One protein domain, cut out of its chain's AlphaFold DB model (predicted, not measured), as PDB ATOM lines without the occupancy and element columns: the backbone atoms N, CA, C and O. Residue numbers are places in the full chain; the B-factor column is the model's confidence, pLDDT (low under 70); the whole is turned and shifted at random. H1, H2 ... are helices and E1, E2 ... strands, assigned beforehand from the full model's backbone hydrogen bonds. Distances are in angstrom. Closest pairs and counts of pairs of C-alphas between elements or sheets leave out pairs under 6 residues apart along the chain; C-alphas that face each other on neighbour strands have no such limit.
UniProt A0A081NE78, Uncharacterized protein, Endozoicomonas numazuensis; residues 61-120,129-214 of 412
ATOM      1  N   LYS A  61     130.103 128.436  80.329       50.41
ATOM      2  CA  LYS A  61     129.122 127.422  80.760       50.41
ATOM      3  C   LYS A  61     129.792 126.285  81.533       50.41
ATOM      4  O   LYS A  61     129.294 125.913  82.593       50.41
ATOM      5  N   ASP A  62     130.941 125.801  81.069       55.69
ATOM      6  CA  ASP A  62     131.687 124.737  81.746       55.69
ATOM      7  C   ASP A  62     132.226 125.184  83.119       55.69
ATOM      8  O   ASP A  62     132.179 124.408  84.073       55.69
ATOM      9  N   ARG A  63     132.660 126.446  83.274       55.00
ATOM     10  CA  ARG A  63     133.080 127.039  84.564       55.00
ATOM     11  C   ARG A  63     131.915 127.169  85.543       55.00
ATOM     12  O   ARG A  63     132.059 126.774  86.699       55.00
ATOM     13  N   ALA A  64     130.760 127.663  85.093       50.81
ATOM     14  CA  ALA A  64     129.561 127.744  85.927       50.81
ATOM     15  C   ALA A  64     129.086 126.346  86.364       50.81
ATOM     16  O   ALA A  64     128.831 126.114  87.545       50.81
ATOM     17  N   VAL A  65     129.044 125.379  85.441       53.97
ATOM     18  CA  VAL A  65     128.687 123.981  85.739       53.97
ATOM     19  C   VAL A  65     129.703 123.324  86.680       53.97
ATOM     20  O   VAL A  65     129.297 122.621  87.604       53.97
ATOM     21  N   ALA A  66     131.006 123.568  86.509       58.09
ATOM     22  CA  ALA A  66     132.040 123.071  87.417       58.09
ATOM     23  C   ALA A  66     131.883 123.643  88.835       58.09
ATOM     24  O   ALA A  66     131.948 122.886  89.800       58.09
ATOM     25  N   TYR A  67     131.596 124.942  88.959       53.81
ATOM     26  CA  TYR A  67     131.303 125.608  90.229       53.81
ATOM     27  C   TYR A  67     130.080 124.986  90.921       53.81
ATOM     28  O   TYR A  67     130.208 124.521  92.051       53.81
ATOM     29  N   TYR A  68     128.933 124.865  90.240       53.22
ATOM     30  CA  TYR A  68     127.741 124.217  90.815       53.22
ATOM     31  C   TYR A  68     128.000 122.752  91.214       53.22
ATOM     32  O   TYR A  68     127.475 122.272  92.219       53.22
ATOM     33  N   LYS A  69     128.849 122.039  90.461       56.56
ATOM     34  CA  LYS A  69     129.248 120.652  90.741       56.56
ATOM     35  C   LYS A  69     130.236 120.522  91.913       56.56
ATOM     36  O   LYS A  69     130.220 119.494  92.582       56.56
ATOM     37  N   GLU A  70     131.062 121.537  92.181       57.25
ATOM     38  CA  GLU A  70     131.929 121.631  93.370       57.25
ATOM     39  C   GLU A  70     131.118 121.980  94.632       57.25
ATOM     40  O   GLU A  70     131.374 121.438  95.705       57.25
ATOM     41  N   THR A  71     130.138 122.882  94.519       52.66
ATOM     42  CA  THR A  71     129.411 123.447  95.672       52.66
ATOM     43  C   THR A  71     128.109 122.722  96.019       52.66
ATOM     44  O   THR A  71     127.561 122.922  97.109       52.66
ATOM     45  N   GLY A  72     127.589 121.904  95.098       51.84
ATOM     46  CA  GLY A  72     126.302 121.218  95.230       51.84
ATOM     47  C   GLY A  72     125.085 122.152  95.207       51.84
ATOM     48  O   GLY A  72     124.003 121.742  95.620       51.84
ATOM     49  N   GLN A  73     125.247 123.407  94.779       59.53
ATOM     50  CA  GLN A  73     124.166 124.398  94.716       59.53
ATOM     51  C   GLN A  73     123.378 124.245  93.404       59.53
ATOM     52  O   GLN A  73     123.968 124.101  92.336       59.53
ATOM     53  N   VAL A  74     122.040 124.277  93.479       54.19
ATOM     54  CA  VAL A  74     121.145 124.007  92.324       54.19
ATOM     55  C   VAL A  74     119.983 125.015  92.198       54.19
ATOM     56  O   VAL A  74     119.166 124.930  91.283       54.19
ATOM     57  N   GLY A  75     119.869 125.975  93.122       51.75
ATOM     58  CA  GLY A  75     118.771 126.949  93.162       51.75
ATOM     59  C   GLY A  75     119.085 128.239  92.401       51.75
ATOM     60  O   GLY A  75     120.154 128.815  92.566       51.75
ATOM     61  N   ARG A  76     118.116 128.743  91.625       45.75
ATOM     62  CA  ARG A  76     118.267 129.921  90.737       45.75
ATOM     63  C   ARG A  76     118.639 131.238  91.439       45.75
ATOM     64  O   ARG A  76     119.101 132.155  90.772       45.75
ATOM     65  N   ASN A  77     118.434 131.326  92.753       45.38
ATOM     66  CA  ASN A  77     118.722 132.517  93.562       45.38
ATOM     67  C   ASN A  77     120.043 132.398  94.351       45.38
ATOM     68  O   ASN A  77     120.467 133.361  94.987       45.38
ATOM     69  N   ILE A  78     120.681 131.223  94.337       53.34
ATOM     70  CA  ILE A  78     121.863 130.914  95.143       53.34
ATOM     71  C   ILE A  78     123.092 131.303  94.323       53.34
ATOM     72  O   ILE A  78     123.415 130.642  93.339       53.34
ATOM     73  N   LEU A  79     123.715 132.422  94.695       54.81
ATOM     74  CA  LEU A  79     124.597 133.193  93.816       54.81
ATOM     75  C   LEU A  79     125.759 132.394  93.190       54.81
ATOM     76  O   LEU A  79     126.714 132.089  93.906       54.81
ATOM     77  N   PRO A  80     125.774 132.186  91.855       61.00
ATOM     78  CA  PRO A  80     127.025 132.153  91.103       61.00
ATOM     79  C   PRO A  80     127.705 133.536  91.126       61.00
ATOM     80  O   PRO A  80     127.182 134.511  91.674       61.00
ATOM     81  N   SER A  81     128.866 133.643  90.479       71.19
ATOM     82  CA  SER A  81     129.426 134.947  90.099       71.19
ATOM     83  C   SER A  81     128.441 135.723  89.216       71.19
ATOM     84  O   SER A  81     127.865 135.133  88.303       71.19
ATOM     85  N   ILE A  82     128.251 137.025  89.466       76.69
ATOM     86  CA  ILE A  82     127.472 137.901  88.575       76.69
ATOM     87  C   ILE A  82     128.158 138.061  87.215       76.69
ATOM     88  O   ILE A  82     127.487 138.030  86.192       76.69
ATOM     89  N   ASN A  83     129.492 138.178  87.203       75.12
ATOM     90  CA  ASN A  83     130.255 138.152  85.966       75.12
ATOM     91  C   ASN A  83     130.284 136.723  85.414       75.12
ATOM     92  O   ASN A  83     130.819 135.811  86.051       75.12
ATOM     93  N   ASP A  84     129.689 136.553  84.235       66.69
ATOM     94  CA  ASP A  84     129.700 135.328  83.434       66.69
ATOM     95  C   ASP A  84     131.093 135.064  82.831       66.69
ATOM     96  O   ASP A  84     131.574 133.932  82.791       66.69
ATOM     97  N   ARG A  85     131.751 136.146  82.418       70.75
ATOM     98  CA  ARG A  85     133.084 136.242  81.813       70.75
ATOM     99  C   ARG A  85     134.142 136.733  82.823       70.75
ATOM    100  O   ARG A  85     133.778 137.091  83.952       70.75
ATOM    101  N   PRO A  86     135.436 136.774  82.448       80.38
ATOM    102  CA  PRO A  86     136.496 137.336  83.282       80.38
ATOM    103  C   PRO A  86     136.150 138.712  83.856       80.38
ATOM    104  O   PRO A  86     135.570 139.554  83.171       80.38
ATOM    105  N   PHE A  87     136.524 138.969  85.107       82.81
ATOM    106  CA  PHE A  87     136.235 140.237  85.797       82.81
ATOM    107  C   PHE A  87     136.675 141.481  85.004       82.81
ATOM    108  O   PHE A  87     135.955 142.480  84.968       82.81
ATOM    109  N   SER A  88     137.823 141.402  84.328       84.50
ATOM    110  CA  SER A  88     138.391 142.435  83.450       84.50
ATOM    111  C   SER A  88     137.655 142.599  82.109       84.50
ATOM    112  O   SER A  88     137.786 143.640  81.460       84.50
ATOM    113  N   GLU A  89     136.845 141.619  81.703       82.69
ATOM    114  CA  GLU A  89     135.951 141.653  80.535       82.69
ATOM    115  C   GLU A  89     134.508 142.043  80.903       82.69
ATOM    116  O   GLU A  89     133.784 142.549  80.050       82.69
ATOM    117  N   TYR A  90     134.088 141.854  82.160       85.19
ATOM    118  CA  TYR A  90     132.751 142.234  82.639       85.19
ATOM    119  C   TYR A  90     132.687 143.671  83.170       85.19
ATOM    120  O   TYR A  90     131.741 144.399  82.869       85.19
ATOM    121  N   TRP A  91     133.681 144.099  83.954       89.19
ATOM    122  CA  TRP A  91     133.668 145.392  84.642       89.19
ATOM    123  C   TRP A  91     134.593 146.438  83.999       89.19
ATOM    124  O   TRP A  91     135.675 146.137  83.496       89.19
ATOM    125  N   GLU A  92     134.198 147.707  84.107       89.88
ATOM    126  CA  GLU A  92     135.002 148.890  83.775       89.88
ATOM    127  C   GLU A  92     134.999 149.872  84.960       89.88
ATOM    128  O   GLU A  92     133.940 150.132  85.529       89.88
ATOM    129  N   GLU A  93     136.162 150.415  85.352       86.81
ATOM    130  CA  GLU A  93     136.261 151.420  86.430       86.81
ATOM    131  C   GLU A  93     135.667 152.771  85.990       86.81
ATOM    132  O   GLU A  93     136.064 153.346  84.978       86.81
ATOM    133  N   VAL A  94     134.746 153.312  86.791       84.81
ATOM    134  CA  VAL A  94     134.090 154.608  86.559       84.81
ATOM    135  C   VAL A  94     134.784 155.696  87.395       84.81
ATOM    136  O   VAL A  94     135.015 155.485  88.589       84.81
ATOM    137  N   PRO A  95     135.093 156.885  86.834       75.19
ATOM    138  CA  PRO A  95     135.731 157.969  87.582       75.19
ATOM    139  C   PRO A  95     134.944 158.397  88.830       75.19
ATOM    140  O   PRO A  95     133.785 158.802  88.748       75.19
ATOM    141  N   GLY A  96     135.598 158.378  89.995       66.44
ATOM    142  CA  GLY A  96     135.006 158.810  91.261       66.44
ATOM    143  C   GLY A  96     136.004 158.832  92.421       66.44
ATOM    144  O   GLY A  96     137.130 158.349  92.307       66.44
ATOM    145  N   LYS A  97     135.592 159.398  93.562       59.56
ATOM    146  CA  LYS A  97     136.342 159.275  94.823       59.56
ATOM    147  C   LYS A  97     136.060 157.909  95.439       59.56
ATOM    148  O   LYS A  97     134.902 157.590  95.687       59.56
ATOM    149  N   VAL A  98     137.105 157.145  95.739       62.94
ATOM    150  CA  VAL A  98     136.973 155.813  96.341       62.94
ATOM    151  C   VAL A  98     138.095 155.508  97.330       62.94
ATOM    152  O   VAL A  98     139.191 156.065  97.247       62.94
ATOM    153  N   HIS A  99     137.789 154.650  98.305       64.00
ATOM    154  CA  HIS A  99     138.660 154.341  99.437       64.00
ATOM    155  C   HIS A  99     139.508 153.095  99.162       64.00
ATOM    156  O   HIS A  99     138.975 152.002  98.967       64.00
ATOM    157  N   ARG A 100     140.834 153.273  99.203       63.94
ATOM    158  CA  ARG A 100     141.831 152.206  99.045       63.94
ATOM    159  C   ARG A 100     142.379 151.774 100.407       63.94
ATOM    160  O   ARG A 100     142.752 152.629 101.210       63.94
ATOM    161  N   GLY A 101     142.487 150.470 100.651       72.81
ATOM    162  CA  GLY A 101     143.036 149.911 101.893       72.81
ATOM    163  C   GLY A 101     143.113 148.382 101.866       72.81
ATOM    164  O   GLY A 101     143.389 147.796 100.821       72.81
ATOM    165  N   VAL A 102     142.835 147.731 103.005       73.31
ATOM    166  CA  VAL A 102     142.670 146.260 103.112       73.31
ATOM    167  C   VAL A 102     141.509 145.746 102.253       73.31
ATOM    168  O   VAL A 102     141.584 144.653 101.695       73.31
ATOM    169  N   VAL A 103     140.448 146.543 102.147       76.81
ATOM    170  CA  VAL A 103     139.387 146.415 101.144       76.81
ATOM    171  C   VAL A 103     139.555 147.609 100.209       76.81
ATOM    172  O   VAL A 103     139.793 148.725 100.671       76.81
ATOM    173  N   ASP A 104     139.499 147.362  98.906       79.31
ATOM    174  CA  ASP A 104     139.563 148.381  97.863       79.31
ATOM    175  C   ASP A 104     138.158 148.544  97.281       79.31
ATOM    176  O   ASP A 104     137.609 147.624  96.663       79.31
ATOM    177  N   HIS A 105     137.553 149.694  97.562       82.81
ATOM    178  CA  HIS A 105     136.219 150.054  97.094       82.81
ATOM    179  C   HIS A 105     136.350 150.713  95.723       82.81
ATOM    180  O   HIS A 105     137.234 151.544  95.525       82.81
ATOM    181  N   LYS A 106     135.467 150.380  94.784       83.50
ATOM    182  CA  LYS A 106     135.481 150.900  93.414       83.50
ATOM    183  C   LYS A 106     134.078 151.290  92.965       83.50
ATOM    184  O   LYS A 106     133.094 150.705  93.415       83.50
ATOM    185  N   LEU A 107     133.995 152.261  92.059       83.50
ATOM    186  CA  LEU A 107     132.811 152.450  91.225       83.50
ATOM    187  C   LEU A 107     133.087 151.764  89.890       83.50
ATOM    188  O   LEU A 107     134.113 152.034  89.269       83.50
ATOM    189  N   MET A 108     132.193 150.874  89.478       86.62
ATOM    190  CA  MET A 108     132.297 150.125  88.230       86.62
ATOM    191  C   MET A 108     131.015 150.294  87.411       86.62
ATOM    192  O   MET A 108     129.949 150.559  87.965       86.62
ATOM    193  N   GLN A 109     131.094 150.072  86.106       87.81
ATOM    194  CA  GLN A 109     129.936 149.783  85.259       87.81
ATOM    195  C   GLN A 109     130.150 148.441  84.556       87.81
ATOM    196  O   GLN A 109     131.292 148.003  84.391       87.81
ATOM    197  N   VAL A 110     129.059 147.783  84.160       86.25
ATOM    198  CA  VAL A 110     129.145 146.619  83.267       86.25
ATOM    199  C   VAL A 110     129.567 147.120  81.885       86.25
ATOM    200  O   VAL A 110     129.020 148.113  81.392       86.25
ATOM    201  N   LYS A 111     130.559 146.460  81.284       85.69
ATOM    202  CA  LYS A 111     131.082 146.791  79.954       85.69
ATOM    203  C   LYS A 111     130.006 146.676  78.881       85.69
ATOM    204  O   LYS A 111     129.097 145.851  78.982       85.69
ATOM    205  N   GLN A 112     130.106 147.512  77.849       80.38
ATOM    206  CA  GLN A 112     129.077 147.603  76.815       80.38
ATOM    207  C   GLN A 112     128.940 146.285  76.040       80.38
ATOM    208  O   GLN A 112     127.825 145.851  75.786       80.38
ATOM    209  N   GLU A 113     130.049 145.604  75.768       78.12
ATOM    210  CA  GLU A 113     130.094 144.322  75.064       78.12
ATOM    211  C   GLU A 113     129.406 143.202  75.862       78.12
ATOM    212  O   GLU A 113     128.640 142.417  75.306       78.12
ATOM    213  N   ALA A 114     129.620 143.159  77.182       73.38
ATOM    214  CA  ALA A 114     128.936 142.220  78.073       73.38
ATOM    215  C   ALA A 114     127.434 142.524  78.172       73.38
ATOM    216  O   ALA A 114     126.593 141.626  78.126       73.38
ATOM    217  N   ARG A 115     127.096 143.814  78.252       74.25
ATOM    218  CA  ARG A 115     125.721 144.295  78.346       74.25
ATOM    219  C   ARG A 115     124.915 144.060  77.064       74.25
ATOM    220  O   ARG A 115     123.737 143.734  77.161       74.25
ATOM    221  N   GLU A 116     125.511 144.210  75.884       69.75
ATOM    222  CA  GLU A 116     124.833 143.961  74.602       69.75
ATOM    223  C   GLU A 116     124.532 142.466  74.390       69.75
ATOM    224  O   GLU A 116     123.472 142.128  73.858       69.75
ATOM    225  N   GLU A 117     125.390 141.564  74.884       65.19
ATOM    226  CA  GLU A 117     125.083 140.127  74.935       65.19
ATOM    227  C   GLU A 117     123.960 139.806  75.942       65.19
ATOM    228  O   GLU A 117     123.048 139.058  75.590       65.19
ATOM    229  N   GLU A 118     123.949 140.396  77.147       62.66
ATOM    230  CA  GLU A 118     122.827 140.251  78.100       62.66
ATOM    231  C   GLU A 118     121.496 140.784  77.511       62.66
ATOM    232  O   GLU A 118     120.471 140.090  77.525       62.66
ATOM    233  N   GLU A 119     121.499 142.002  76.956       60.69
ATOM    234  CA  GLU A 119     120.309 142.679  76.414       60.69
ATOM    235  C   GLU A 119     119.781 142.052  75.110       60.69
ATOM    236  O   GLU A 119     118.618 142.269  74.771       60.69
ATOM    237  N   SER A 120     120.547 141.183  74.434       54.41
ATOM    238  CA  SER A 120     120.050 140.364  73.310       54.41
ATOM    239  C   SER A 120     118.838 139.487  73.678       54.41
ATOM    240  O   SER A 120     118.074 139.072  72.805       54.41
ATOM    241  N   LYS A 129     123.384 154.082  82.066       65.31
ATOM    242  CA  LYS A 129     124.580 153.325  82.478       65.31
ATOM    243  C   LYS A 129     124.482 153.013  83.978       65.31
ATOM    244  O   LYS A 129     124.505 153.927  84.800       65.31
ATOM    245  N   GLU A 130     124.301 151.737  84.312       77.50
ATOM    246  CA  GLU A 130     124.129 151.278  85.689       77.50
ATOM    247  C   GLU A 130     125.490 151.283  86.396       77.50
ATOM    248  O   GLU A 130     126.385 150.515  86.042       77.50
ATOM    249  N   VAL A 131     125.653 152.168  87.384       80.69
ATOM    250  CA  VAL A 131     126.877 152.267  88.191       80.69
ATOM    251  C   VAL A 131     126.732 151.412  89.445       80.69
ATOM    252  O   VAL A 131     125.771 151.545  90.204       80.69
ATOM    253  N   TRP A 132     127.723 150.558  89.668       85.75
ATOM    254  CA  TRP A 132     127.832 149.642  90.792       85.75
ATOM    255  C   TRP A 132     128.947 150.092  91.736       85.75
ATOM    256  O   TRP A 132     130.041 150.454  91.304       85.75
ATOM    257  N   HIS A 133     128.705 150.006  93.040       83.62
ATOM    258  CA  HIS A 133     129.754 150.049  94.050       83.62
ATOM    259  C   HIS A 133     130.265 148.623  94.281       83.62
ATOM    260  O   HIS A 133     129.535 147.774  94.805       83.62
ATOM    261  N   VAL A 134     131.505 148.360  93.866       84.94
ATOM    262  CA  VAL A 134     132.149 147.044  93.937       84.94
ATOM    263  C   VAL A 134     133.275 147.069  94.962       84.94
ATOM    264  O   VAL A 134     134.193 147.883  94.899       84.94
ATOM    265  N   LYS A 135     133.208 146.141  95.908       86.50
ATOM    266  CA  LYS A 135     134.242 145.850  96.894       86.50
ATOM    267  C   LYS A 135     135.145 144.746  96.375       86.50
ATOM    268  O   LYS A 135     134.663 143.682  95.984       86.50
ATOM    269  N   THR A 136     136.449 144.973  96.444       81.00
ATOM    270  CA  THR A 136     137.471 143.983  96.094       81.00
ATOM    271  C   THR A 136     138.492 143.857  97.231       81.00
ATOM    272  O   THR A 136     138.687 144.810  97.994       81.00
ATOM    273  N   PRO A 137     139.167 142.709  97.401       78.94
ATOM    274  CA  PRO A 137     140.298 142.600  98.316       78.94
ATOM    275  C   PRO A 137     141.411 143.579  97.914       78.94
ATOM    276  O   PRO A 137     141.824 143.628  96.756       78.94
ATOM    277  N   GLY A 138     141.886 144.384  98.861       79.69
ATOM    278  CA  GLY A 138     142.871 145.434  98.612       79.69
ATOM    279  C   GLY A 138     144.315 145.019  98.917       79.69
ATOM    280  O   GLY A 138     144.645 143.836  99.042       79.69
ATOM    281  N   ARG A 139     145.212 146.007  99.035       79.25
ATOM    282  CA  ARG A 139     146.640 145.782  99.326       79.25
ATOM    283  C   ARG A 139     146.923 145.944 100.816       79.25
ATOM    284  O   ARG A 139     146.850 147.041 101.350       79.25
ATOM    285  N   GLU A 140     147.338 144.858 101.462       75.06
ATOM    286  CA  GLU A 140     147.731 144.864 102.875       75.06
ATOM    287  C   GLU A 140     149.171 145.358 103.075       75.06
ATOM    288  O   GLU A 140     150.136 144.729 102.623       75.06
ATOM    289  N   THR A 141     149.316 146.451 103.821       82.44
ATOM    290  CA  THR A 141     150.606 146.997 104.259       82.44
ATOM    291  C   THR A 141     151.291 146.100 105.299       82.44
ATOM    292  O   THR A 141     150.662 145.279 105.972       82.44
ATOM    293  N   GLY A 142     152.601 146.288 105.502       84.25
ATOM    294  CA  GLY A 142     153.341 145.588 106.564       84.25
ATOM    295  C   GLY A 142     152.777 145.852 107.970       84.25
ATOM    296  O   GLY A 142     152.713 144.935 108.788       84.25
ATOM    297  N   ALA A 143     152.285 147.069 108.227       84.00
ATOM    298  CA  ALA A 143     151.652 147.437 109.493       84.00
ATOM    299  C   ALA A 143     150.323 146.694 109.722       84.00
ATOM    300  O   ALA A 143     150.048 146.247 110.834       84.00
ATOM    301  N   GLU A 144     149.513 146.499 108.677       79.50
ATOM    302  CA  GLU A 144     148.257 145.743 108.767       79.50
ATOM    303  C   GLU A 144     148.501 144.243 108.951       79.50
ATOM    304  O   GLU A 144     147.817 143.606 109.756       79.50
ATOM    305  N   LYS A 145     149.530 143.690 108.296       81.44
ATOM    306  CA  LYS A 145     149.977 142.305 108.516       81.44
ATOM    307  C   LYS A 145     150.454 142.091 109.956       81.44
ATOM    308  O   LYS A 145     150.031 141.131 110.598       81.44
ATOM    309  N   PHE A 146     151.243 143.017 110.507       83.81
ATOM    310  CA  PHE A 146     151.656 142.984 111.915       83.81
ATOM    311  C   PHE A 146     150.465 143.130 112.881       83.81
ATOM    312  O   PHE A 146     150.340 142.363 113.836       83.81
ATOM    313  N   LYS A 147     149.528 144.044 112.598       81.38
ATOM    314  CA  LYS A 147     148.274 144.213 113.356       81.38
ATOM    315  C   LYS A 147     147.436 142.928 113.371       81.38
ATOM    316  O   LYS A 147     146.915 142.564 114.424       81.38
ATOM    317  N   ARG A 148     147.330 142.217 112.240       76.31
ATOM    318  CA  ARG A 148     146.664 140.905 112.171       76.31
ATOM    319  C   ARG A 148     147.423 139.823 112.935       76.31
ATOM    320  O   ARG A 148     146.783 139.055 113.644       76.31
ATOM    321  N   LEU A 149     148.754 139.771 112.844       81.75
ATOM    322  CA  LEU A 149     149.567 138.830 113.624       81.75
ATOM    323  C   LEU A 149     149.318 139.012 115.129       81.75
ATOM    324  O   LEU A 149     148.994 138.046 115.815       81.75
ATOM    325  N   LEU A 150     149.358 140.255 115.620       81.88
ATOM    326  CA  LEU A 150     149.043 140.578 117.013       81.88
ATOM    327  C   LEU A 150     147.609 140.160 117.389       81.88
ATOM    328  O   LEU A 150     147.400 139.573 118.446       81.88
ATOM    329  N   GLN A 151     146.626 140.382 116.513       74.56
ATOM    330  CA  GLN A 151     145.251 139.912 116.722       74.56
ATOM    331  C   GLN A 151     145.139 138.378 116.814       74.56
ATOM    332  O   GLN A 151     144.405 137.890 117.674       74.56
ATOM    333  N   LYS A 152     145.876 137.611 115.996       73.12
ATOM    334  CA  LYS A 152     145.917 136.136 116.096       73.12
ATOM    335  C   LYS A 152     146.598 135.662 117.383       73.12
ATOM    336  O   LYS A 152     146.115 134.724 118.008       73.12
ATOM    337  N   VAL A 153     147.657 136.343 117.830       77.69
ATOM    338  CA  VAL A 153     148.314 136.066 119.122       77.69
ATOM    339  C   VAL A 153     147.360 136.326 120.296       77.69
ATOM    340  O   VAL A 153     147.238 135.480 121.180       77.69
ATOM    341  N   ILE A 154     146.623 137.443 120.294       71.75
ATOM    342  CA  ILE A 154     145.633 137.731 121.345       71.75
ATOM    343  C   ILE A 154     144.482 136.709 121.304       71.75
ATOM    344  O   ILE A 154     144.041 136.265 122.364       71.75
ATOM    345  N   TYR A 155     144.019 136.280 120.123       65.44
ATOM    346  CA  TYR A 155     143.050 135.180 120.014       65.44
ATOM    347  C   TYR A 155     143.586 133.889 120.644       65.44
ATOM    348  O   TYR A 155     142.933 133.345 121.531       65.44
ATOM    349  N   PHE A 156     144.786 133.444 120.258       69.62
ATOM    350  CA  PHE A 156     145.402 132.216 120.771       69.62
ATOM    351  C   PHE A 156     145.530 132.212 122.305       69.62
ATOM    352  O   PHE A 156     145.289 131.192 122.943       69.62
ATOM    353  N   ILE A 157     145.844 133.365 122.906       71.56
ATOM    354  CA  ILE A 157     145.971 133.522 124.365       71.56
ATOM    355  C   ILE A 157     144.606 133.601 125.076       71.56
ATOM    356  O   ILE A 157     144.495 133.192 126.229       71.56
ATOM    357  N   THR A 158     143.565 134.154 124.439       64.31
ATOM    358  CA  THR A 158     142.307 134.524 125.129       64.31
ATOM    359  C   THR A 158     141.064 133.742 124.704       64.31
ATOM    360  O   THR A 158     140.011 133.919 125.317       64.31
ATOM    361  N   GLY A 159     141.133 132.950 123.632       54.94
ATOM    362  CA  GLY A 159     139.988 132.274 123.006       54.94
ATOM    363  C   GLY A 159     138.959 133.209 122.350       54.94
ATOM    364  O   GLY A 159     138.008 132.741 121.726       54.94
ATOM    365  N   LYS A 160     139.121 134.534 122.460       59.66
ATOM    366  CA  LYS A 160     138.196 135.529 121.898       59.66
ATOM    367  C   LYS A 160     138.496 135.704 120.419       59.66
ATOM    368  O   LYS A 160     139.534 136.263 120.082       59.66
ATOM    369  N   SER A 161     137.624 135.200 119.549       55.00
ATOM    370  CA  SER A 161     137.832 135.251 118.097       55.00
ATOM    371  C   SER A 161     138.078 136.690 117.626       55.00
ATOM    372  O   SER A 161     137.230 137.557 117.829       55.00
ATOM    373  N   TYR A 162     139.253 136.952 117.041       56.97
ATOM    374  CA  TYR A 162     139.621 138.265 116.499       56.97
ATOM    375  C   TYR A 162     139.521 138.284 114.969       56.97
ATOM    376  O   TYR A 162     139.783 137.278 114.309       56.97
ATOM    377  N   LYS A 163     139.205 139.463 114.400       61.69
ATOM    378  CA  LYS A 163     138.952 139.699 112.958       61.69
ATOM    379  C   LYS A 163     139.964 139.034 112.008       61.69
ATOM    380  O   LYS A 163     139.624 138.696 110.881       61.69
ATOM    381  N   ALA A 164     141.206 138.848 112.454       58.56
ATOM    382  CA  ALA A 164     142.326 138.355 111.661       58.56
ATOM    383  C   ALA A 164     142.170 136.947 111.052       58.56
ATOM    384  O   ALA A 164     142.869 136.683 110.080       58.56
ATOM    385  N   HIS A 165     141.301 136.067 111.568       58.34
ATOM    386  CA  HIS A 165     141.063 134.748 110.951       58.34
ATOM    387  C   HIS A 165     140.085 134.790 109.768       58.34
ATOM    388  O   HIS A 165     140.223 134.026 108.821       58.34
ATOM    389  N   PHE A 166     139.147 135.736 109.757       57.72
ATOM    390  CA  PHE A 166     138.120 135.834 108.711       57.72
ATOM    391  C   PHE A 166     138.678 136.376 107.389       57.72
ATOM    392  O   PHE A 166     138.144 136.094 106.323       57.72
ATOM    393  N   TYR A 167     139.809 137.084 107.446       61.88
ATOM    394  CA  TYR A 167     140.565 137.485 106.260       61.88
ATOM    395  C   TYR A 167     141.448 136.367 105.674       61.88
ATOM    396  O   TYR A 167     141.982 136.556 104.581       61.88
ATOM    397  N   ASP A 168     141.599 135.219 106.351       66.69
ATOM    398  CA  ASP A 168     142.351 134.074 105.811       66.69
ATOM    399  C   ASP A 168     141.574 133.352 104.693       66.69
ATOM    400  O   ASP A 168     142.177 132.671 103.868       66.69
ATOM    401  N   ASN A 169     140.244 133.521 104.625       76.31
ATOM    402  CA  ASN A 169     139.389 132.923 103.599       76.31
ATOM    403  C   ASN A 169     138.468 133.972 102.949       76.31
ATOM    404  O   ASN A 169     137.329 134.193 103.367       76.31
ATOM    405  N   ARG A 170     138.969 134.600 101.877       77.94
ATOM    406  CA  ARG A 170     138.261 135.646 101.114       77.94
ATOM    407  C   ARG A 170     136.931 135.152 100.515       77.94
ATOM    408  O   ARG A 170     135.965 135.912 100.514       77.94
ATOM    409  N   LYS A 171     136.845 133.876 100.100       79.44
ATOM    410  CA  LYS A 171     135.622 133.220  99.578       79.44
ATOM    411  C   LYS A 171     134.505 133.232 100.625       79.44
ATOM    412  O   LYS A 171     133.414 133.725 100.357       79.44
ATOM    413  N   VAL A 172     134.807 132.769 101.841       79.06
ATOM    414  CA  VAL A 172     133.853 132.738 102.965       79.06
ATOM    415  C   VAL A 172     133.494 134.145 103.455       79.06
ATOM    416  O   VAL A 172     132.344 134.376 103.822       79.06
ATOM    417  N   LEU A 173     134.429 135.102 103.422       80.56
ATOM    418  CA  LEU A 173     134.148 136.495 103.785       80.56
ATOM    419  C   LEU A 173     133.128 137.146 102.829       80.56
ATOM    420  O   LEU A 173     132.136 137.703 103.293       80.56
ATOM    421  N   ALA A 174     133.326 137.018 101.512       82.75
ATOM    422  CA  ALA A 174     132.402 137.546 100.505       82.75
ATOM    423  C   ALA A 174     131.018 136.871 100.570       82.75
ATOM    424  O   ALA A 174     129.996 137.553 100.548       82.75
ATOM    425  N   GLN A 175     130.975 135.542 100.737       83.81
ATOM    426  CA  GLN A 175     129.729 134.783 100.933       83.81
ATOM    427  C   GLN A 175     128.933 135.274 102.147       83.81
ATOM    428  O   GLN A 175     127.727 135.488 102.044       83.81
ATOM    429  N   ARG A 176     129.605 135.504 103.285       85.81
ATOM    430  CA  ARG A 176     128.980 136.062 104.494       85.81
ATOM    431  C   ARG A 176     128.472 137.480 104.282       85.81
ATOM    432  O   ARG A 176     127.427 137.808 104.833       85.81
ATOM    433  N   GLU A 177     129.178 138.311 103.510       87.75
ATOM    434  CA  GLU A 177     128.702 139.665 103.213       87.75
ATOM    435  C   GLU A 177     127.423 139.625 102.359       87.75
ATOM    436  O   GLU A 177     126.460 140.319 102.680       87.75
ATOM    437  N   CYS A 178     127.353 138.741 101.357       87.94
ATOM    438  CA  CYS A 178     126.132 138.508 100.578       87.94
ATOM    439  C   CYS A 178     124.985 137.926 101.415       87.94
ATOM    440  O   CYS A 178     123.876 138.451 101.350       87.94
ATOM    441  N   LEU A 179     125.248 136.898 102.230       89.56
ATOM    442  CA  LEU A 179     124.255 136.307 103.135       89.56
ATOM    443  C   LEU A 179     123.702 137.362 104.096       89.56
ATOM    444  O   LEU A 179     122.495 137.442 104.295       89.56
ATOM    445  N   ALA A 180     124.566 138.200 104.671       90.81
ATOM    446  CA  ALA A 180     124.160 139.271 105.575       90.81
ATOM    447  C   ALA A 180     123.328 140.355 104.878       90.81
ATOM    448  O   ALA A 180     122.342 140.820 105.448       90.81
ATOM    449  N   ALA A 181     123.703 140.739 103.657       89.56
ATOM    450  CA  ALA A 181     122.991 141.740 102.875       89.56
ATOM    451  C   ALA A 181     121.606 141.257 102.421       89.56
ATOM    452  O   ALA A 181     120.640 142.002 102.559       89.56
ATOM    453  N   GLU A 182     121.483 140.018 101.936       88.75
ATOM    454  CA  GLU A 182     120.188 139.439 101.545       88.75
ATOM    455  C   GLU A 182     119.331 139.095 102.783       88.75
ATOM    456  O   GLU A 182     118.125 139.330 102.771       88.75
ATOM    457  N   ALA A 183     119.928 138.669 103.907       90.69
ATOM    458  CA  ALA A 183     119.206 138.481 105.173       90.69
ATOM    459  C   ALA A 183     118.674 139.806 105.740       90.69
ATOM    460  O   ALA A 183     117.537 139.868 106.207       90.69
ATOM    461  N   TYR A 184     119.471 140.877 105.662       90.62
ATOM    462  CA  TYR A 184     119.022 142.238 105.947       90.62
ATOM    463  C   TYR A 184     117.888 142.633 105.003       90.62
ATOM    464  O   TYR A 184     116.804 142.958 105.471       90.62
ATOM    465  N   LYS A 185     118.088 142.534 103.686       88.19
ATOM    466  CA  LYS A 185     117.090 142.880 102.669       88.19
ATOM    467  C   LYS A 185     115.746 142.181 102.906       88.19
ATOM    468  O   LYS A 185     114.710 142.845 102.939       88.19
ATOM    469  N   GLN A 186     115.767 140.865 103.119       88.19
ATOM    470  CA  GLN A 186     114.579 140.045 103.342       88.19
ATOM    471  C   GLN A 186     113.893 140.382 104.674       88.19
ATOM    472  O   GLN A 186     112.672 140.515 104.707       88.19
ATOM    473  N   ALA A 187     114.656 140.607 105.751       86.94
ATOM    474  CA  ALA A 187     114.110 141.051 107.035       86.94
ATOM    475  C   ALA A 187     113.623 142.514 107.019       86.94
ATOM    476  O   ALA A 187     112.759 142.876 107.811       86.94
ATOM    477  N   MET A 188     114.135 143.366 106.128       83.12
ATOM    478  CA  MET A 188     113.635 144.731 105.923       83.12
ATOM    479  C   MET A 188     112.452 144.787 104.944       83.12
ATOM    480  O   MET A 188     111.741 145.784 104.940       83.12
ATOM    481  N   GLY A 189     112.196 143.738 104.155       74.81
ATOM    482  CA  GLY A 189     111.138 143.716 103.135       74.81
ATOM    483  C   GLY A 189     111.483 144.479 101.848       74.81
ATOM    484  O   GLY A 189     110.587 144.803 101.072       74.81
ATOM    485  N   TYR A 190     112.763 144.781 101.606       73.00
ATOM    486  CA  TYR A 190     113.195 145.543 100.430       73.00
ATOM    487  C   TYR A 190     113.023 144.736  99.133       73.00
ATOM    488  O   TYR A 190     113.491 143.601  99.023       73.00
ATOM    489  N   GLY A 191     112.386 145.351  98.133       61.97
ATOM    490  CA  GLY A 191     112.114 144.755  96.823       61.97
ATOM    491  C   GLY A 191     113.317 144.764  95.871       61.97
ATOM    492  O   GLY A 191     114.441 144.412  96.227       61.97
ATOM    493  N   SER A 192     113.102 145.166  94.619       59.91
ATOM    494  CA  SER A 192     114.172 145.286  93.615       59.91
ATOM    495  C   SER A 192     115.134 146.457  93.856       59.91
ATOM    496  O   SER A 192     116.183 146.484  93.231       59.91
ATOM    497  N   GLU A 193     114.819 147.389  94.760       60.78
ATOM    498  CA  GLU A 193     115.589 148.627  94.990       60.78
ATOM    499  C   GLU A 193     116.955 148.420  95.665       60.78
ATOM    500  O   GLU A 193     117.827 149.275  95.565       60.78
ATOM    501  N   TYR A 194     117.156 147.293  96.357       71.81
ATOM    502  CA  TYR A 194     118.444 146.944  96.960       71.81
ATOM    503  C   TYR A 194     118.999 145.687  96.291       71.81
ATOM    504  O   TYR A 194     118.534 144.571  96.554       71.81
ATOM    505  N   ILE A 195     119.977 145.856  95.399       77.06
ATOM    506  CA  ILE A 195     120.622 144.748  94.684       77.06
ATOM    507  C   ILE A 195     122.059 144.597  95.165       77.06
ATOM    508  O   ILE A 195     122.859 145.530  95.114       77.06
ATOM    509  N   TYR A 196     122.370 143.384  95.622       82.31
ATOM    510  CA  TYR A 196     123.631 143.022  96.249       82.31
ATOM    511  C   TYR A 196     124.089 141.659  95.713       82.31
ATOM    512  O   TYR A 196     123.325 140.696  95.729       82.31
ATOM    513  N   ARG A 197     125.283 141.568  95.128       82.50
ATOM    514  CA  ARG A 197     125.681 140.453  94.254       82.50
ATOM    515  C   ARG A 197     127.135 140.051  94.475       82.50
ATOM    516  O   ARG A 197     128.001 140.891  94.686       82.50
ATOM    517  N   TYR A 198     127.398 138.753  94.415       82.69
ATOM    518  CA  TYR A 198     128.736 138.173  94.499       82.69
ATOM    519  C   TYR A 198     129.422 138.232  93.124       82.69
ATOM    520  O   TYR A 198     128.770 138.047  92.098       82.69
ATOM    521  N   SER A 199     130.726 138.493  93.095       82.31
ATOM    522  CA  SER A 199     131.554 138.583  91.884       82.31
ATOM    523  C   SER A 199     132.910 137.920  92.144       82.31
ATOM    524  O   SER A 199     133.355 137.830  93.291       82.31
ATOM    525  N   LEU A 200     133.574 137.438  91.098       81.06
ATOM    526  CA  LEU A 200     134.869 136.770  91.194       81.06
ATOM    527  C   LEU A 200     135.865 137.429  90.238       81.06
ATOM    528  O   LEU A 200     135.588 137.512  89.048       81.06
ATOM    529  N   ASP A 201     137.008 137.854  90.773       78.75
ATOM    530  CA  ASP A 201     138.207 138.260  90.035       78.75
ATOM    531  C   ASP A 201     139.088 137.021  89.842       78.75
ATOM    532  O   ASP A 201     139.775 136.579  90.766       78.75
ATOM    533  N   GLU A 202     139.008 136.383  88.672       71.81
ATOM    534  CA  GLU A 202     139.649 135.077  88.467       71.81
ATOM    535  C   GLU A 202     141.146 135.175  88.154       71.81
ATOM    536  O   GLU A 202     141.875 134.219  88.419       71.81
ATOM    537  N   GLU A 203     141.614 136.325  87.655       69.31
ATOM    538  CA  GLU A 203     143.044 136.618  87.481       69.31
ATOM    539  C   GLU A 203     143.764 136.637  88.834       69.31
ATOM    540  O   GLU A 203     144.884 136.138  88.963       69.31
ATOM    541  N   ARG A 204     143.108 137.190  89.861       70.94
ATOM    542  CA  ARG A 204     143.653 137.305  91.221       70.94
ATOM    543  C   ARG A 204     143.153 136.237  92.193       70.94
ATOM    544  O   ARG A 204     143.633 136.193  93.325       70.94
ATOM    545  N   GLN A 205     142.205 135.398  91.770       70.88
ATOM    546  CA  GLN A 205     141.428 134.488  92.626       70.88
ATOM    547  C   GLN A 205     140.760 135.218  93.809       70.88
ATOM    548  O   GLN A 205     140.626 134.682  94.911       70.88
ATOM    549  N   ASP A 206     140.364 136.470  93.581       79.62
ATOM    550  CA  ASP A 206     139.846 137.364  94.604       79.62
ATOM    551  C   ASP A 206     138.315 137.417  94.579       79.62
ATOM    552  O   ASP A 206     137.668 137.517  93.537       79.62
ATOM    553  N   HIS A 207     137.723 137.326  95.767       82.75
ATOM    554  CA  HIS A 207     136.277 137.252  95.941       82.75
ATOM    555  C   HIS A 207     135.722 138.641  96.249       82.75
ATOM    556  O   HIS A 207     136.123 139.280  97.225       82.75
ATOM    557  N   CYS A 208     134.813 139.096  95.392       82.94
ATOM    558  CA  CYS A 208     134.372 140.479  95.283       82.94
ATOM    559  C   CYS A 208     132.859 140.584  95.504       82.94
ATOM    560  O   CYS A 208     132.119 139.606  95.382       82.94
ATOM    561  N   VAL A 209     132.385 141.785  95.838       86.62
ATOM    562  CA  VAL A 209     130.971 142.006  96.158       86.62
ATOM    563  C   VAL A 209     130.484 143.328  95.577       86.62
ATOM    564  O   VAL A 209     131.076 144.372  95.827       86.62
ATOM    565  N   ALA A 210     129.418 143.283  94.787       84.75
ATOM    566  CA  ALA A 210     128.882 144.393  94.014       84.75
ATOM    567  C   ALA A 210     127.496 144.808  94.528       84.75
ATOM    568  O   ALA A 210     126.657 143.965  94.836       84.75
ATOM    569  N   SER A 211     127.238 146.111  94.597       83.94
ATOM    570  CA  SER A 211     125.956 146.682  95.030       83.94
ATOM    571  C   SER A 211     125.525 147.816  94.102       83.94
ATOM    572  O   SER A 211     126.378 148.583  93.654       83.94
ATOM    573  N   LYS A 212     124.230 147.924  93.786       77.75
ATOM    574  CA  LYS A 212     123.705 148.972  92.891       77.75
ATOM    575  C   LYS A 212     122.328 149.491  93.303       77.75
ATOM    576  O   LYS A 212     121.804 149.116  94.347       77.75
ATOM    577  N   ASP A 213     121.795 150.383  92.465       70.50
ATOM    578  CA  ASP A 213     120.535 151.120  92.635       70.50
ATOM    579  C   ASP A 213     120.531 152.073  93.855       70.50
ATOM    580  O   ASP A 213     119.515 152.612  94.278       70.50
ATOM    581  N   LEU A 214     121.740 152.406  94.324       70.12
ATOM    582  CA  LEU A 214     122.052 153.358  95.396       70.12
ATOM    583  C   LEU A 214     122.121 154.828  94.903       70.12
ATOM    584  O   LEU A 214     122.698 155.688  95.569       70.12
TER     585      LEU A 214
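Overview. This is residues 61 to 120 and 129 to 214 of the 412 residues of an uncharacterized protein of Endozoicomonas numazuensis (UniProt A0A081NE78). A strongly twisted, curled sheet of five strands has the long helix H6 running along one face, over E5 and E4, with the small H2 at the opposite face. H4 and H5 extend the model at one end of its longest axis and H3 lies at the other, while H1 is set off from the sheet by a long loop; residues 69 to 77 stick out. The printed part has 146 residues, in the order H1 H2 E1 E2 H3 E3 H4 H5 H6 E4 E5; the class is mixed, and the sheet, E1 E2 E3 E5 E4, is antiparallel. It is only just compact, close to loose, with a radius of gyration of the C-alphas of 17.2 A, and elongated, spanning 57 by 37 by 35 A.

Arrangement. The sheet has edge strands E1, residues 91 to 93, and E4, residues 195 to 201, and inner strands E2, residues 103 to 110, E3, residues 131 to 137, and E5, residues 206 to 212. Within hydrogen-bond range are N 92 and O 109 in the hairpin E1 and E2, 2.9 A, N 106 and O 134 between E2 and E3, 2.8 A, N 135 and O 209 between E3 and E5, 2.8 A, and N 199 and O 208 in the hairpin E4 and E5, 2.9 A. H6, residues 170 to 188, is on the sheet at a height of 9.6 A, two layers, a helix on one face of a sheet; it runs along the strands, at 6 degrees to E4 on the local plane. Its closest C-alphas to E5 are those of Lys 171 and His 207, 5.5 A apart. H2, residues 87 to 90, is on the opposite face at a height of 6.1 A, over none of the strands. H3, residues 112 to 119, is close to H2 but not clearly touching; the closest C-alphas, of Tyr 90 and Ala 114, are 6.0 A apart. H5, residues 163 to 168, touches H6 only at the corner, and only just, with 3 pairs of C-alphas within 8 A, through residues 172 to 173 of H6 alone; the closest are those of Phe 166 and Leu 173, 6.4 A. H4, residues 142 to 158, touches H5 with residues 148 to 152 alone, the closest C-alphas being those of Arg 148 and Ala 164, 5.1 A; they run opposite ways at a steep tilt of 68 degrees, only just short of about perpendicular. H1, residues 61 to 71, is not on the sheet and touches no helix. Every O i to N i+4 pair is within hydrogen-bond range in H1, H3, H4 and H6; H5 has 0 of 2, but 2 of 3 O i to N i+3 pairs, and H2 is too short for an i+4 pair.

Along the chain. H1 begins at C-alpha 61, (129.122, 127.422, 80.760). H6 is 26.7 A from first to last C-alpha, H4 24.3 A, E2 20.6 A and E5 20.0 A; E2 bends by 57 degrees at residue 107. E5 ends at C-alpha 212, (123.705, 148.972, 92.891).

Size, cuts and confidence. The two C-alphas farthest apart are those of Ser 120 and Ile 157, 57.7 A. Residues 121 to 128 are not printed; C-alphas 120 and 129 are 16.5 A apart across the cut. The link H1 to H2 is long, 15 residues. The mean pLDDT of the printed part is 73.5, and 49 residues are under 70, among them 61 to 80 and 158 to 168.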